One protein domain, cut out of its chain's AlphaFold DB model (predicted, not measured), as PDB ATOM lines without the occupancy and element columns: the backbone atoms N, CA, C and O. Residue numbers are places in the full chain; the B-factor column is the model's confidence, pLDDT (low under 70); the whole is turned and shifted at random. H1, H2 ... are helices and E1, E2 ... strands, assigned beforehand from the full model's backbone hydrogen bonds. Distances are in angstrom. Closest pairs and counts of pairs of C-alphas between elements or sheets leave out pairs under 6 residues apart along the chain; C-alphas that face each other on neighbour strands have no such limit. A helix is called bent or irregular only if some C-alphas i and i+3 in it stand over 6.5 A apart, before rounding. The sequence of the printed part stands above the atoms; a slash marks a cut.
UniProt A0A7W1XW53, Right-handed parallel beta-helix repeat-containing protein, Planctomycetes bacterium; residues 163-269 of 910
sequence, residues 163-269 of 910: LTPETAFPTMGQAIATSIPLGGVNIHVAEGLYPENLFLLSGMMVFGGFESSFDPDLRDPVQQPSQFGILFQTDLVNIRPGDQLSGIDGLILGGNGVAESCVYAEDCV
ATOM      1  N   LEU A 163     207.563 198.605 192.063       96.50
ATOM      2  CA  LEU A 163     208.923 198.806 191.543       96.50
ATOM      3  C   LEU A 163     209.410 197.665 190.643       96.50
ATOM      4  O   LEU A 163     210.319 197.877 189.847       96.50
ATOM      5  N   THR A 164     208.840 196.466 190.779       96.06
ATOM      6  CA  THR A 164     209.133 195.307 189.925       96.06
ATOM      7  C   THR A 164     207.838 194.566 189.570       96.06
ATOM      8  O   THR A 164     206.837 194.734 190.279       96.06
ATOM      9  N   PRO A 165     207.839 193.713 188.527       95.62
ATOM     10  CA  PRO A 165     206.716 192.823 188.214       95.62
ATOM     11  C   PRO A 165     206.199 192.003 189.410       95.62
ATOM     12  O   PRO A 165     204.993 191.817 189.589       95.62
ATOM     13  N   GLU A 166     207.090 191.525 190.285       95.06
ATOM     14  CA  GLU A 166     206.727 190.724 191.463       95.06
ATOM     15  C   GLU A 166     206.059 191.550 192.564       95.06
ATOM     16  O   GLU A 166     205.262 191.013 193.337       95.06
ATOM     17  N   THR A 167     206.384 192.843 192.647       96.69
ATOM     18  CA  THR A 167     205.846 193.776 193.643       96.69
ATOM     19  C   THR A 167     204.778 194.706 193.068       96.69
ATOM     20  O   THR A 167     204.468 195.725 193.697       96.69
ATOM     21  N   ALA A 168     204.210 194.353 191.910       97.88
ATOM     22  CA  ALA A 168     203.162 195.101 191.228       97.88
ATOM     23  C   ALA A 168     202.009 195.484 192.168       97.88
ATOM     24  O   ALA A 168     201.620 194.719 193.061       97.88
ATOM     25  N   PHE A 169     201.451 196.675 191.966       98.00
ATOM     26  CA  PHE A 169     200.270 197.103 192.702       98.00
ATOM     27  C   PHE A 169     199.036 196.293 192.281       98.00
ATOM     28  O   PHE A 169     198.890 195.962 191.104       98.00
ATOM     29  N   PRO A 170     198.134 195.971 193.225       94.69
ATOM     30  CA  PRO A 170     196.897 195.253 192.926       94.69
ATOM     31  C   PRO A 170     195.812 196.135 192.300       94.69
ATOM     32  O   PRO A 170     194.864 195.593 191.741       94.69
ATOM     33  N   THR A 171     195.917 197.459 192.442       93.56
ATOM     34  CA  THR A 171     194.913 198.438 192.003       93.56
ATOM     35  C   THR A 171     195.575 199.671 191.408       93.56
ATOM     36  O   THR A 171     196.697 200.034 191.793       93.56
ATOM     37  N   MET A 172     194.865 200.350 190.509       94.25
ATOM     38  CA  MET A 172     195.373 201.564 189.874       94.25
ATOM     39  C   MET A 172     195.393 202.743 190.847       94.25
ATOM     40  O   MET A 172     196.377 203.482 190.914       94.25
ATOM     41  N   GLY A 173     194.372 202.860 191.702       91.62
ATOM     42  CA  GLY A 173     194.330 203.909 192.722       91.62
ATOM     43  C   GLY A 173     195.545 203.894 193.663       91.62
ATOM     44  O   GLY A 173     196.028 204.952 194.070       91.62
ATOM     45  N   GLN A 174     196.094 202.712 193.978       93.12
ATOM     46  CA  GLN A 174     197.317 202.609 194.783       93.12
ATOM     47  C   GLN A 174     198.561 203.058 193.995       93.12
ATOM     48  O   GLN A 174     199.417 203.755 194.549       93.12
ATOM     49  N   ALA A 175     198.657 202.693 192.714       96.25
ATOM     50  CA  ALA A 175     199.758 203.100 191.844       96.25
ATOM     51  C   ALA A 175     199.800 204.621 191.643       96.25
ATOM     52  O   ALA A 175     200.847 205.231 191.864       96.25
ATOM     53  N   ILE A 176     198.658 205.243 191.340       94.94
ATOM     54  CA  ILE A 176     198.527 206.699 191.188       94.94
ATOM     55  C   ILE A 176     198.913 207.403 192.494       94.94
ATOM     56  O   ILE A 176     199.839 208.215 192.511       94.94
ATOM     57  N   ALA A 177     198.284 207.043 193.620       93.69
ATOM     58  CA  ALA A 177     198.495 207.731 194.896       93.69
ATOM     59  C   ALA A 177     199.953 207.678 195.387       93.69
ATOM     60  O   ALA A 177     200.446 208.629 195.995       93.69
ATOM     61  N   THR A 178     200.655 206.571 195.130       94.19
ATOM     62  CA  THR A 178     202.064 206.411 195.526       94.19
ATOM     63  C   THR A 178     203.047 207.083 194.568       94.19
ATOM     64  O   THR A 178     204.209 207.269 194.936       94.19
ATOM     65  N   SER A 179     202.592 207.482 193.377       95.75
ATOM     66  CA  SER A 179     203.428 208.081 192.331       95.75
ATOM     67  C   SER A 179     203.353 209.608 192.272       95.75
ATOM     68  O   SER A 179     204.234 210.220 191.678       95.75
ATOM     69  N   ILE A 180     202.388 210.238 192.956       93.62
ATOM     70  CA  ILE A 180     202.251 211.709 193.045       93.62
ATOM     71  C   ILE A 180     203.586 212.423 193.356       93.62
ATOM     72  O   ILE A 180     203.904 213.399 192.681       93.62
ATOM     73  N   PRO A 181     204.423 211.970 194.317       94.88
ATOM     74  CA  PRO A 181     205.662 212.676 194.652       94.88
ATOM     75  C   PRO A 181     206.769 212.594 193.588       94.88
ATOM     76  O   PRO A 181     207.814 213.208 193.785       94.88
ATOM     77  N   LEU A 182     206.594 211.800 192.523       93.75
ATOM     78  CA  LEU A 182     207.617 211.586 191.494       93.75
ATOM     79  C   LEU A 182     207.675 212.719 190.460       93.75
ATOM     80  O   LEU A 182     208.701 212.858 189.803       93.75
ATOM     81  N   GLY A 183     206.609 213.518 190.323       87.44
ATOM     82  CA  GLY A 183     206.521 214.557 189.285       87.44
ATOM     83  C   GLY A 183     206.444 214.003 187.854       87.44
ATOM     84  O   GLY A 183     206.837 214.695 186.921       87.44
ATOM     85  N   GLY A 184     206.018 212.740 187.720       95.38
ATOM     86  CA  GLY A 184     205.774 212.020 186.468       95.38
ATOM     87  C   GLY A 184     206.122 210.526 186.570       95.38
ATOM     88  O   GLY A 184     207.064 210.143 187.277       95.38
ATOM     89  N   VAL A 185     205.328 209.663 185.935       98.44
ATOM     90  CA  VAL A 185     205.427 208.193 186.033       98.44
ATOM     91  C   VAL A 185     204.826 207.517 184.796       98.44
ATOM     92  O   VAL A 185     203.785 207.941 184.302       98.44
ATOM     93  N   ASN A 186     205.438 206.412 184.365       98.56
ATOM     94  CA  ASN A 186     204.831 205.490 183.404       98.56
ATOM     95  C   ASN A 186     204.272 204.282 184.159       98.56
ATOM     96  O   ASN A 186     204.988 203.623 184.913       98.56
ATOM     97  N   ILE A 187     202.987 203.990 183.994       98.56
ATOM     98  CA  ILE A 187     202.316 202.889 184.682       98.56
ATOM     99  C   ILE A 187     202.052 201.771 183.679       98.56
ATOM    100  O   ILE A 187     201.255 201.937 182.766       98.56
ATOM    101  N   HIS A 188     202.716 200.629 183.846       98.44
ATOM    102  CA  HIS A 188     202.522 199.449 182.999       98.44
ATOM    103  C   HIS A 188     201.490 198.529 183.646       98.44
ATOM    104  O   HIS A 188     201.618 198.162 184.820       98.44
ATOM    105  N   VAL A 189     200.453 198.175 182.894       98.44
ATOM    106  CA  VAL A 189     199.265 197.468 183.375       98.44
ATOM    107  C   VAL A 189     199.147 196.133 182.662       98.44
ATOM    108  O   VAL A 189     199.066 196.070 181.438       98.44
ATOM    109  N   ALA A 190     199.120 195.058 183.444       98.12
ATOM    110  CA  ALA A 190     198.935 193.725 182.898       98.12
ATOM    111  C   ALA A 190     197.484 193.495 182.449       98.12
ATOM    112  O   ALA A 190     196.556 194.167 182.919       98.12
ATOM    113  N   GLU A 191     197.278 192.497 181.600       95.19
ATOM    114  CA  GLU A 191     195.974 191.946 181.260       95.19
ATOM    115  C   GLU A 191     195.129 191.687 182.518       95.19
ATOM    116  O   GLU A 191     195.622 191.295 183.585       95.19
ATOM    117  N   GLY A 192     193.826 191.924 182.405       92.00
ATOM    118  CA  GLY A 192     192.893 191.697 183.502       92.00
ATOM    119  C   GLY A 192     191.778 192.726 183.572       92.00
ATOM    120  O   GLY A 192     191.694 193.643 182.761       92.00
ATOM    121  N   LEU A 193     190.909 192.543 184.567       90.12
ATOM    122  CA  LEU A 193     189.790 193.434 184.855       90.12
ATOM    123  C   LEU A 193     190.114 194.327 186.059       90.12
ATOM    124  O   LEU A 193     190.520 193.828 187.118       90.12
ATOM    125  N   TYR A 194     189.867 195.623 185.891       92.00
ATOM    126  CA  TYR A 194     190.122 196.689 186.853       92.00
ATOM    127  C   TYR A 194     188.844 197.533 187.039       92.00
ATOM    128  O   TYR A 194     188.571 198.437 186.250       92.00
ATOM    129  N   PRO A 195     188.006 197.234 188.049       87.50
ATOM    130  CA  PRO A 195     186.756 197.957 188.297       87.50
ATOM    131  C   PRO A 195     187.020 199.263 189.066       87.50
ATOM    132  O   PRO A 195     186.697 199.385 190.251       87.50
ATOM    133  N   GLU A 196     187.692 200.209 188.417       89.00
ATOM    134  CA  GLU A 196     188.170 201.458 189.003       89.00
ATOM    135  C   GLU A 196     188.058 202.608 187.992       89.00
ATOM    136  O   GLU A 196     188.362 202.431 186.816       89.00
ATOM    137  N   ASN A 197     187.699 203.801 188.473       90.75
ATOM    138  CA  ASN A 197     187.870 205.047 187.723       90.75
ATOM    139  C   ASN A 197     189.331 205.524 187.826       90.75
ATOM    140  O   ASN A 197     189.966 205.370 188.878       90.75
ATOM    141  N   LEU A 198     189.852 206.134 186.761       94.25
ATOM    142  CA  LEU A 198     191.225 206.629 186.679       94.25
ATOM    143  C   LEU A 198     191.273 208.152 186.782       94.25
ATOM    144  O   LEU A 198     190.555 208.852 186.079       94.25
ATOM    145  N   PHE A 199     192.161 208.664 187.633       93.25
ATOM    146  CA  PHE A 199     192.404 210.100 187.791       93.25
ATOM    147  C   PHE A 199     193.882 210.376 187.540       93.25
ATOM    148  O   PHE A 199     194.710 210.204 188.439       93.25
ATOM    149  N   LEU A 200     194.210 210.748 186.306       96.69
ATOM    150  CA  LEU A 200     195.584 210.952 185.863       96.69
ATOM    151  C   LEU A 200     195.976 212.409 186.091       96.69
ATOM    152  O   LEU A 200     195.295 213.325 185.639       96.69
ATOM    153  N   LEU A 201     197.055 212.616 186.842       96.00
ATOM    154  CA  LEU A 201     197.660 213.935 187.026       96.00
ATOM    155  C   LEU A 201     198.678 214.197 185.913       96.00
ATOM    156  O   LEU A 201     199.167 213.249 185.301       96.00
ATOM    157  N   SER A 202     199.044 215.466 185.727       96.25
ATOM    158  CA  SER A 202     200.087 215.871 184.780       96.25
ATOM    159  C   SER A 202     201.370 215.031 184.950       96.25
ATOM    160  O   SER A 202     201.849 214.841 186.075       96.25
ATOM    161  N   GLY A 203     201.879 214.475 183.845       97.25
ATOM    162  CA  GLY A 203     203.048 213.592 183.788       97.25
ATOM    163  C   GLY A 203     202.753 212.103 184.025       97.25
ATOM    164  O   GLY A 203     203.692 211.324 184.209       97.25
ATOM    165  N   MET A 204     201.482 211.685 184.090       98.25
ATOM    166  CA  MET A 204     201.100 210.277 184.279       98.25
ATOM    167  C   MET A 204     200.618 209.640 182.973       98.25
ATOM    168  O   MET A 204     199.548 209.981 182.469       98.25
ATOM    169  N   MET A 205     201.367 208.652 182.483       98.19
ATOM    170  CA  MET A 205     200.976 207.811 181.346       98.19
ATOM    171  C   MET A 205     200.647 206.392 181.812       98.19
ATOM    172  O   MET A 205     201.382 205.813 182.617       98.19
ATOM    173  N   VAL A 206     199.572 205.807 181.288       98.62
ATOM    174  CA  VAL A 206     199.170 204.419 181.559       98.62
ATOM    175  C   VAL A 206     199.260 203.596 180.281       98.62
ATOM    176  O   VAL A 206     198.699 203.973 179.263       98.62
ATOM    177  N   PHE A 207     199.923 202.447 180.350       98.62
ATOM    178  CA  PHE A 207     200.121 201.532 179.230       98.62
ATOM    179  C   PHE A 207     199.533 200.165 179.583       98.62
ATOM    180  O   PHE A 207     200.040 199.498 180.486       98.62
ATOM    181  N   GLY A 208     198.469 199.750 178.900       97.81
ATOM    182  CA  GLY A 208     197.885 198.408 178.994       97.81
ATOM    183  C   GLY A 208     198.539 197.414 178.046       97.81
ATOM    184  O   GLY A 208     199.544 197.732 177.412       97.81
ATOM    185  N   GLY A 209     197.975 196.217 177.925       95.56
ATOM    186  CA  GLY A 209     198.425 195.254 176.920       95.56
ATOM    187  C   GLY A 209     199.634 194.418 177.319       95.56
ATOM    188  O   GLY A 209     200.289 193.890 176.434       95.56
ATOM    189  N   PHE A 210     199.982 194.340 178.607       98.12
ATOM    190  CA  PHE A 210     201.103 193.516 179.068       98.12
ATOM    191  C   PHE A 210     200.642 192.161 179.599       98.12
ATOM    192  O   PHE A 210     199.668 192.061 180.342       98.12
ATOM    193  N   GLU A 211     201.422 191.114 179.367       95.56
ATOM    194  CA  GLU A 211     201.317 189.892 180.150       95.56
ATOM    195  C   GLU A 211     201.940 190.073 181.547       95.56
ATOM    196  O   GLU A 211     202.576 191.076 181.878       95.56
ATOM    197  N   SER A 212     201.787 189.070 182.412       91.75
ATOM    198  CA  SER A 212     202.246 189.150 183.807       91.75
ATOM    199  C   SER A 212     203.764 189.333 184.006       91.75
ATOM    200  O   SER A 212     204.176 189.621 185.136       91.75
ATOM    201  N   SER A 213     204.573 189.138 182.955       93.69
ATOM    202  CA  SER A 213     206.022 189.378 182.943       93.69
ATOM    203  C   SER A 213     206.376 190.858 182.759       93.69
ATOM    204  O   SER A 213     207.446 191.272 183.207       93.69
ATOM    205  N   PHE A 214     205.468 191.644 182.167       96.81
ATOM    206  CA  PHE A 214     205.689 193.017 181.708       96.81
ATOM    207  C   PHE A 214     206.855 193.170 180.722       96.81
ATOM    208  O   PHE A 214     207.501 194.216 180.697       96.81
ATOM    209  N   ASP A 215     207.138 192.137 179.927       94.81
ATOM    210  CA  ASP A 215     208.107 192.229 178.838       94.81
ATOM    211  C   ASP A 215     207.577 193.169 177.734       94.81
ATOM    212  O   ASP A 215     206.528 192.877 177.149       94.81
ATOM    213  N   PRO A 216     208.260 194.294 177.441       93.06
ATOM    214  CA  PRO A 216     207.864 195.211 176.378       93.06
ATOM    215  C   PRO A 216     207.764 194.568 174.995       93.06
ATOM    216  O   PRO A 216     206.942 195.008 174.198       93.06
ATOM    217  N   ASP A 217     208.567 193.540 174.707       91.31
ATOM    218  CA  ASP A 217     208.593 192.894 173.388       91.31
ATOM    219  C   ASP A 217     207.453 191.890 173.195       91.31
ATOM    220  O   ASP A 217     207.181 191.464 172.076       91.31
ATOM    221  N   LEU A 218     206.774 191.515 174.281       92.62
ATOM    222  CA  LEU A 218     205.599 190.644 174.249       92.62
ATOM    223  C   LEU A 218     204.290 191.427 174.372       92.62
ATOM    224  O   LEU A 218     203.231 190.805 174.378       92.62
ATOM    225  N   ARG A 219     204.347 192.756 174.506       93.25
ATOM    226  CA  ARG A 219     203.183 193.611 174.736       93.25
ATOM    227  C   ARG A 219     202.259 193.628 173.517       93.25
ATOM    228  O   ARG A 219     202.683 193.969 172.420       93.25
ATOM    229  N   ASP A 220     200.982 193.346 173.743       90.94
ATOM    230  CA  ASP A 220     199.940 193.356 172.718       90.94
ATOM    231  C   ASP A 220     198.582 193.732 173.348       90.94
ATOM    232  O   ASP A 220     197.954 192.899 174.010       90.94
ATOM    233  N   PRO A 221     198.095 194.975 173.169       89.62
ATOM    234  CA  PRO A 221     196.801 195.412 173.701       89.62
ATOM    235  C   PRO A 221     195.587 194.599 173.235       89.62
ATOM    236  O   PRO A 221     194.597 194.521 173.968       89.62
ATOM    237  N   VAL A 222     195.659 193.971 172.058       83.44
ATOM    238  CA  VAL A 222     194.572 193.159 171.497       83.44
ATOM    239  C   VAL A 222     194.553 191.779 172.154       83.44
ATOM    240  O   VAL A 222     193.495 191.298 172.567       83.44
ATOM    241  N   GLN A 223     195.717 191.138 172.287       87.69
ATOM    242  CA  GLN A 223     195.819 189.786 172.853       87.69
ATOM    243  C   GLN A 223     195.859 189.766 174.389       87.69
ATOM    244  O   GLN A 223     195.456 188.769 174.992       87.69
ATOM    245  N   GLN A 224     196.313 190.847 175.035       93.56
ATOM    246  CA  GLN A 224     196.530 190.947 176.490       93.56
ATOM    247  C   GLN A 224     195.695 192.089 177.108       93.56
ATOM    248  O   GLN A 224     196.232 193.022 177.710       93.56
ATOM    249  N   PRO A 225     194.358 192.047 176.995       90.25
ATOM    250  CA  PRO A 225     193.507 193.207 177.237       90.25
ATOM    251  C   PRO A 225     193.516 193.678 178.700       90.25
ATOM    252  O   PRO A 225     193.131 192.941 179.621       90.25
ATOM    253  N   SER A 226     193.853 194.954 178.907       94.25
ATOM    254  CA  SER A 226     193.703 195.673 180.179       94.25
ATOM    255  C   SER A 226     192.350 196.391 180.215       94.25
ATOM    256  O   SER A 226     192.187 197.469 179.648       94.25
ATOM    257  N   GLN A 227     191.364 195.773 180.867       91.81
ATOM    258  CA  GLN A 227     189.965 196.212 180.853       91.81
ATOM    259  C   GLN A 227     189.611 197.013 182.105       91.81
ATOM    260  O   GLN A 227     189.721 196.502 183.224       91.81
ATOM    261  N   PHE A 228     189.104 198.225 181.912       91.31
ATOM    262  CA  PHE A 228     188.584 199.084 182.967       91.31
ATOM    263  C   PHE A 228     187.062 199.182 182.897       91.31
ATOM    264  O   PHE A 228     186.458 199.258 181.826       91.31
ATOM    265  N   GLY A 229     186.445 199.166 184.074       80.19
ATOM    266  CA  GLY A 229     185.012 199.361 184.246       80.19
ATOM    267  C   GLY A 229     184.735 200.312 185.401       80.19
ATOM    268  O   GLY A 229     185.548 200.469 186.310       80.19
ATOM    269  N   ILE A 230     183.568 200.942 185.365       79.19
ATOM    270  CA  ILE A 230     183.218 202.034 186.270       79.19
ATOM    271  C   ILE A 230     182.851 201.571 187.690       79.19
ATOM    272  O   ILE A 230     182.124 200.592 187.875       79.19
ATOM    273  N   LEU A 231     183.321 202.310 188.705       74.88
ATOM    274  CA  LEU A 231     182.999 202.070 190.118       74.88
ATOM    275  C   LEU A 231     181.899 203.014 190.645       74.88
ATOM    276  O   LEU A 231     181.126 202.639 191.532       74.88
ATOM    277  N   PHE A 232     181.821 204.240 190.122       79.06
ATOM    278  CA  PHE A 232     180.804 205.247 190.452       79.06
ATOM    279  C   PHE A 232     180.537 206.172 189.255       79.06
ATOM    280  O   PHE A 232     181.442 206.412 188.471       79.06
ATOM    281  N   GLN A 233     179.305 206.684 189.140       84.31
ATOM    282  CA  GLN A 233     178.804 207.500 188.018       84.31
ATOM    283  C   GLN A 233     179.566 208.832 187.861       84.31
ATOM    284  O   GLN A 233     179.275 209.783 188.583       84.31
ATOM    285  N   THR A 234     180.554 208.858 186.966       90.38
ATOM    286  CA  THR A 234     181.350 210.007 186.480       90.38
ATOM    287  C   THR A 234     182.166 209.524 185.265       90.38
ATOM    288  O   THR A 234     181.883 208.433 184.757       90.38
ATOM    289  N   ASP A 235     183.185 210.266 184.834       94.44
ATOM    290  CA  ASP A 235     184.120 209.845 183.787       94.44
ATOM    291  C   ASP A 235     184.894 208.590 184.198       94.44
ATOM    292  O   ASP A 235     185.344 208.449 185.346       94.44
ATOM    293  N   LEU A 236     185.092 207.662 183.262       94.69
ATOM    294  CA  LEU A 236     185.880 206.463 183.545       94.69
ATOM    295  C   LEU A 236     187.376 206.792 183.665       94.69
ATOM    296  O   LEU A 236     188.029 206.321 184.601       94.69
ATOM    297  N   VAL A 237     187.899 207.645 182.784       97.38
ATOM    298  CA  VAL A 237     189.250 208.212 182.861       97.38
ATOM    299  C   VAL A 237     189.163 209.730 182.835       97.38
ATOM    300  O   VAL A 237     188.584 210.309 181.927       97.38
ATOM    301  N   ASN A 238     189.781 210.378 183.814       96.94
ATOM    302  CA  ASN A 238     189.856 211.828 183.899       96.94
ATOM    303  C   ASN A 238     191.331 212.254 183.846       96.94
ATOM    304  O   ASN A 238     192.098 211.974 184.778       96.94
ATOM    305  N   ILE A 239     191.726 212.881 182.737       98.12
ATOM    306  CA  ILE A 239     193.055 213.454 182.515       98.12
ATOM    307  C   ILE A 239     193.004 214.909 182.974       98.12
ATOM    308  O   ILE A 239     192.251 215.719 182.444       98.12
ATOM    309  N   ARG A 240     193.762 215.219 184.025       95.44
ATOM    310  CA  ARG A 240     193.700 216.522 184.691       95.44
ATOM    311  C   ARG A 240     194.539 217.581 183.971       95.44
ATOM    312  O   ARG A 240     195.558 217.219 183.383       95.44
ATOM    313  N   PRO A 241     194.190 218.870 184.155       97.12
ATOM    314  CA  PRO A 241     194.967 219.985 183.631       97.12
ATOM    315  C   PRO A 241     196.463 219.918 183.952       97.12
ATOM    316  O   PRO A 241     196.860 219.537 185.065       97.12
ATOM    317  N   GLY A 242     197.286 220.341 182.990       95.12
ATOM    318  CA  GLY A 242     198.722 220.548 183.163       95.12
ATOM    319  C   GLY A 242     199.577 220.315 181.914       95.12
ATOM    320  O   GLY A 242     199.202 219.600 180.989       95.12
ATOM    321  N   ASP A 243     200.789 220.872 181.957       93.75
ATOM    322  CA  ASP A 243     201.678 221.013 180.791       93.75
ATOM    323  C   ASP A 243     202.510 219.759 180.461       93.75
ATOM    324  O   ASP A 243     203.162 219.692 179.418       93.75
ATOM    325  N   GLN A 244     202.573 218.771 181.362       96.56
ATOM    326  CA  GLN A 244     203.289 217.517 181.105       96.56
ATOM    327  C   GLN A 244     202.378 216.483 180.443       96.56
ATOM    328  O   GLN A 244     201.250 216.258 180.895       96.56
ATOM    329  N   LEU A 245     202.936 215.778 179.452       98.25
ATOM    330  CA  LEU A 245     202.260 214.704 178.730       98.25
ATOM    331  C   LEU A 245     201.648 213.680 179.694       98.25
ATOM    332  O   LEU A 245     202.339 213.121 180.550       98.25
ATOM    333  N   SER A 246     200.353 213.434 179.526       97.88
ATOM    334  CA  SER A 246     199.583 212.460 180.305       97.88
ATOM    335  C   SER A 246     198.638 211.673 179.403       97.88
ATOM    336  O   SER A 246     198.379 212.074 178.274       97.88
ATOM    337  N   GLY A 247     198.094 210.561 179.884       98.06
ATOM    338  CA  GLY A 247     197.079 209.827 179.133       98.06
ATOM    339  C   GLY A 247     197.249 208.322 179.172       98.06
ATOM    340  O   GLY A 247     197.743 207.758 180.154       98.06
ATOM    341  N   ILE A 248     196.752 207.668 178.131       98.69
ATOM    342  CA  ILE A 248     196.491 206.233 178.123       98.69
ATOM    343  C   ILE A 248     196.874 205.604 176.788       98.69
ATOM    344  O   ILE A 248     196.765 206.218 175.731       98.69
ATOM    345  N   ASP A 249     197.318 204.356 176.854       98.50
ATOM    346  CA  ASP A 249     197.660 203.554 175.694       98.50
ATOM    347  C   ASP A 249     197.217 202.099 175.909       98.50
ATOM    348  O   ASP A 249     197.554 201.501 176.935       98.50
ATOM    349  N   GLY A 250     196.499 201.502 174.956       95.94
ATOM    350  CA  GLY A 250     196.220 200.063 174.978       95.94
ATOM    351  C   GLY A 250     195.165 199.629 176.003       95.94
ATOM    352  O   GLY A 250     195.304 198.553 176.593       95.94
ATOM    353  N   LEU A 251     194.173 200.477 176.302       95.38
ATOM    354  CA  LEU A 251     193.136 200.204 177.309       95.38
ATOM    355  C   LEU A 251     191.780 199.884 176.673       95.38
ATOM    356  O   LEU A 251     191.386 200.494 175.686       95.38
ATOM    357  N   ILE A 252     191.018 198.991 177.309       93.25
ATOM    358  CA  ILE A 252     189.603 198.768 176.979       93.25
ATOM    359  C   ILE A 252     188.747 199.403 178.074       93.25
ATOM    360  O   ILE A 252     188.823 199.004 179.236       93.25
ATOM    361  N   LEU A 253     187.935 200.383 177.700       92.69
ATOM    362  CA  LEU A 253     187.128 201.226 178.568       92.69
ATOM    363  C   LEU A 253     185.639 200.933 178.340       92.69
ATOM    364  O   LEU A 253     185.062 201.318 177.327       92.69
ATOM    365  N   GLY A 254     185.013 200.238 179.292       87.94
ATOM    366  CA  GLY A 254     183.575 199.970 179.259       87.94
ATOM    367  C   GLY A 254     182.793 200.971 180.107       87.94
ATOM    368  O   GLY A 254     182.749 200.842 181.337       87.94
ATOM    369  N   GLY A 255     182.117 201.920 179.462       84.38
ATOM    370  CA  GLY A 255     181.207 202.873 180.099       84.38
ATOM    371  C   GLY A 255     179.962 202.211 180.701       84.38
ATOM    372  O   GLY A 255     179.431 202.689 181.708       84.38
ATOM    373  N   ASN A 256     179.560 201.049 180.166       83.69
ATOM    374  CA  ASN A 256     178.496 200.176 180.685       83.69
ATOM    375  C   ASN A 256     177.121 200.862 180.867       83.69
ATOM    376  O   ASN A 256     176.337 200.450 181.724       83.69
ATOM    377  N   GLY A 257     176.831 201.921 180.107       83.50
ATOM    378  CA  GLY A 257     175.625 202.740 180.249       83.50
ATOM    379  C   GLY A 257     175.560 203.494 181.582       83.50
ATOM    380  O   GLY A 257     174.472 203.763 182.096       83.50
ATOM    381  N   VAL A 258     176.717 203.761 182.195       85.56
ATOM    382  CA  VAL A 258     176.838 204.373 183.528       85.56
ATOM    383  C   VAL A 258     177.872 205.498 183.560       85.56
ATOM    384  O   VAL A 258     177.663 206.454 184.310       85.56
ATOM    385  N   ALA A 259     178.978 205.377 182.819       89.88
ATOM    386  CA  ALA A 259     179.974 206.442 182.706       89.88
ATOM    387  C   ALA A 259     179.372 207.662 182.024       89.88
ATOM    388  O   ALA A 259     178.603 207.481 181.086       89.88
ATOM    389  N   GLU A 260     179.722 208.856 182.509       93.94
ATOM    390  CA  GLU A 260     179.414 210.116 181.823       93.94
ATOM    391  C   GLU A 260     180.126 210.092 180.472       93.94
ATOM    392  O   GLU A 260     179.495 209.713 179.487       93.94
ATOM    393  N   SER A 261     181.453 210.246 180.490       95.94
ATOM    394  CA  SER A 261     182.318 209.952 179.345       95.94
ATOM    395  C   SER A 261     183.266 208.775 179.609       95.94
ATOM    396  O   SER A 261     183.597 208.470 180.765       95.94
ATOM    397  N   CYS A 262     183.746 208.084 178.564       96.12
ATOM    398  CA  CYS A 262     184.823 207.098 178.768       96.12
ATOM    399  C   CYS A 262     186.133 207.806 179.135       96.12
ATOM    400  O   CYS A 262     186.835 207.371 180.053       96.12
ATOM    401  N   VAL A 263     186.431 208.919 178.469       98.38
ATOM    402  CA  VAL A 263     187.582 209.767 178.778       98.38
ATOM    403  C   VAL A 263     187.161 211.234 178.775       98.38
ATOM    404  O   VAL A 263     186.500 211.692 177.850       98.38
ATOM    405  N   TYR A 264     187.581 211.966 179.801       98.31
ATOM    406  CA  TYR A 264     187.494 213.421 179.883       98.31
ATOM    407  C   TYR A 264     188.903 213.998 180.019       98.31
ATOM    408  O   TYR A 264     189.674 213.537 180.874       98.31
ATOM    409  N   ALA A 265     189.235 215.000 179.208       98.25
ATOM    410  CA  ALA A 265     190.500 215.718 179.288       98.25
ATOM    411  C   ALA A 265     190.285 217.228 179.133       98.25
ATOM    412  O   ALA A 265     189.548 217.678 178.260       98.25
ATOM    413  N   GLU A 266     190.950 218.003 179.984       96.50
ATOM    414  CA  GLU A 266     190.778 219.454 180.063       96.50
ATOM    415  C   GLU A 266     192.126 220.141 180.285       96.50
ATOM    416  O   GLU A 266     192.896 219.675 181.129       96.50
ATOM    417  N   ASP A 267     192.400 221.227 179.554       97.19
ATOM    418  CA  ASP A 267     193.575 222.103 179.728       97.19
ATOM    419  C   ASP A 267     194.902 221.332 179.858       97.19
ATOM    420  O   ASP A 267     195.671 221.490 180.818       97.19
ATOM    421  N   CYS A 268     195.146 220.398 178.939       97.25
ATOM    422  CA  CYS A 268     196.249 219.455 179.068       97.25
ATOM    423  C   CYS A 268     196.910 219.111 177.734       97.25
ATOM    424  O   CYS A 268     196.335 219.296 176.663       97.25
ATOM    425  N   VAL A 269     198.117 218.549 177.834       97.94
ATOM    426  CA  VAL A 269     198.786 217.840 176.737       97.94
ATOM    427  C   VAL A 269     198.605 216.343 176.961       97.94
ATOM    428  O   VAL A 269     199.153 215.786 177.921       97.94
TER     429      VAL A 269
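What this domain is: This is residues 163 to 269 of the 910 residues of the protein "Right-handed parallel beta-helix repeat-containing protein" of Planctomycetes bacterium (UniProt A0A7W1XW53). The chain is wound in three stacked turns, a short solenoid whose three sides are three small parallel sheets, and H1 caps the end of the stack at the first turn. The turns are E1 E2 E3, then E4 E5 E6, then E7 E8 E9, and each sheet takes one strand from each turn, in the orders E1 E4 E7, E2 E5 E8 and E3 E6 E9. The printed part has 107 residues, with one named helix followed by nine named strands; the class is mixed, helices and strands, with under half of the residues, 53, in named elements. The whole is compact, with a radius of gyration of the C-alphas of 13.3 A and spans of 33 by 33 by 21 A.

Where its parts are: H1, residues 172 to 182, runs 15.9 A from C-alpha 172 at (195.373, 201.564, 189.874). It is irregular: C-alphas 178 and 181 are 7.3 A apart. After H1 along the chain come E1, residues 185 to 190, 16.2 A long, E2, residues 192 to 194, and E3, residues 198 to 200. Then follow E4, residues 204 to 210, 17.6 A long, E5, residues 226 to 229, and E6, residues 237 to 239. After these come E7, residues 242 to 249, 18.6 A long, E8, residues 251 to 254, and E9, residues 263 to 266, which ends at C-alpha 266 at (190.778, 219.454, 180.063).

How they stand to each other: H1 is on one face of the sheet E1 E4 E7, two layers, a helix layer on a sheet, at a height over the sheet of 9.0 A. It lies over E1 and E4 and runs along the strands, at 19 degrees to E1 on the local plane. H1 is also on the sheet E3 E6 E9; its closest C-alphas to E3 are those of Met 172 and Leu 198, 7.3 A apart. In H1, 5 of 7 O i to N i+4 pairs are within hydrogen-bond range. E1 and E4 are parallel at 22 degrees, with N 187 and O 205 at 2.8 A. E4 and E7 are parallel at 10 degrees, with N 206 and O 247 at 2.9 A. E2 and E5 have N 194 and O 227 at 2.8 A, and E5 and E8 have N 228 and O 252 at 2.8 A. E3 and E6 have N 238 and O 198 at 2.8 A, and E6 and E9 have N 239 and O 264 at 2.8 A. E7 runs on into E8 across a break of 1 residue, at 82 degrees. E1 and E3 are apart.

The domain as a whole: The C-alphas farthest apart are those of Asp 217 and Gln 233, 36.3 A. The printed part has no cut. The link from E4 to E5, residues 211 to 225, is long; its C-alphas lie 12 to 20 A from the mean of all C-alphas. Mean pLDDT of the printed part is 93.7, and no printed residue is under 70.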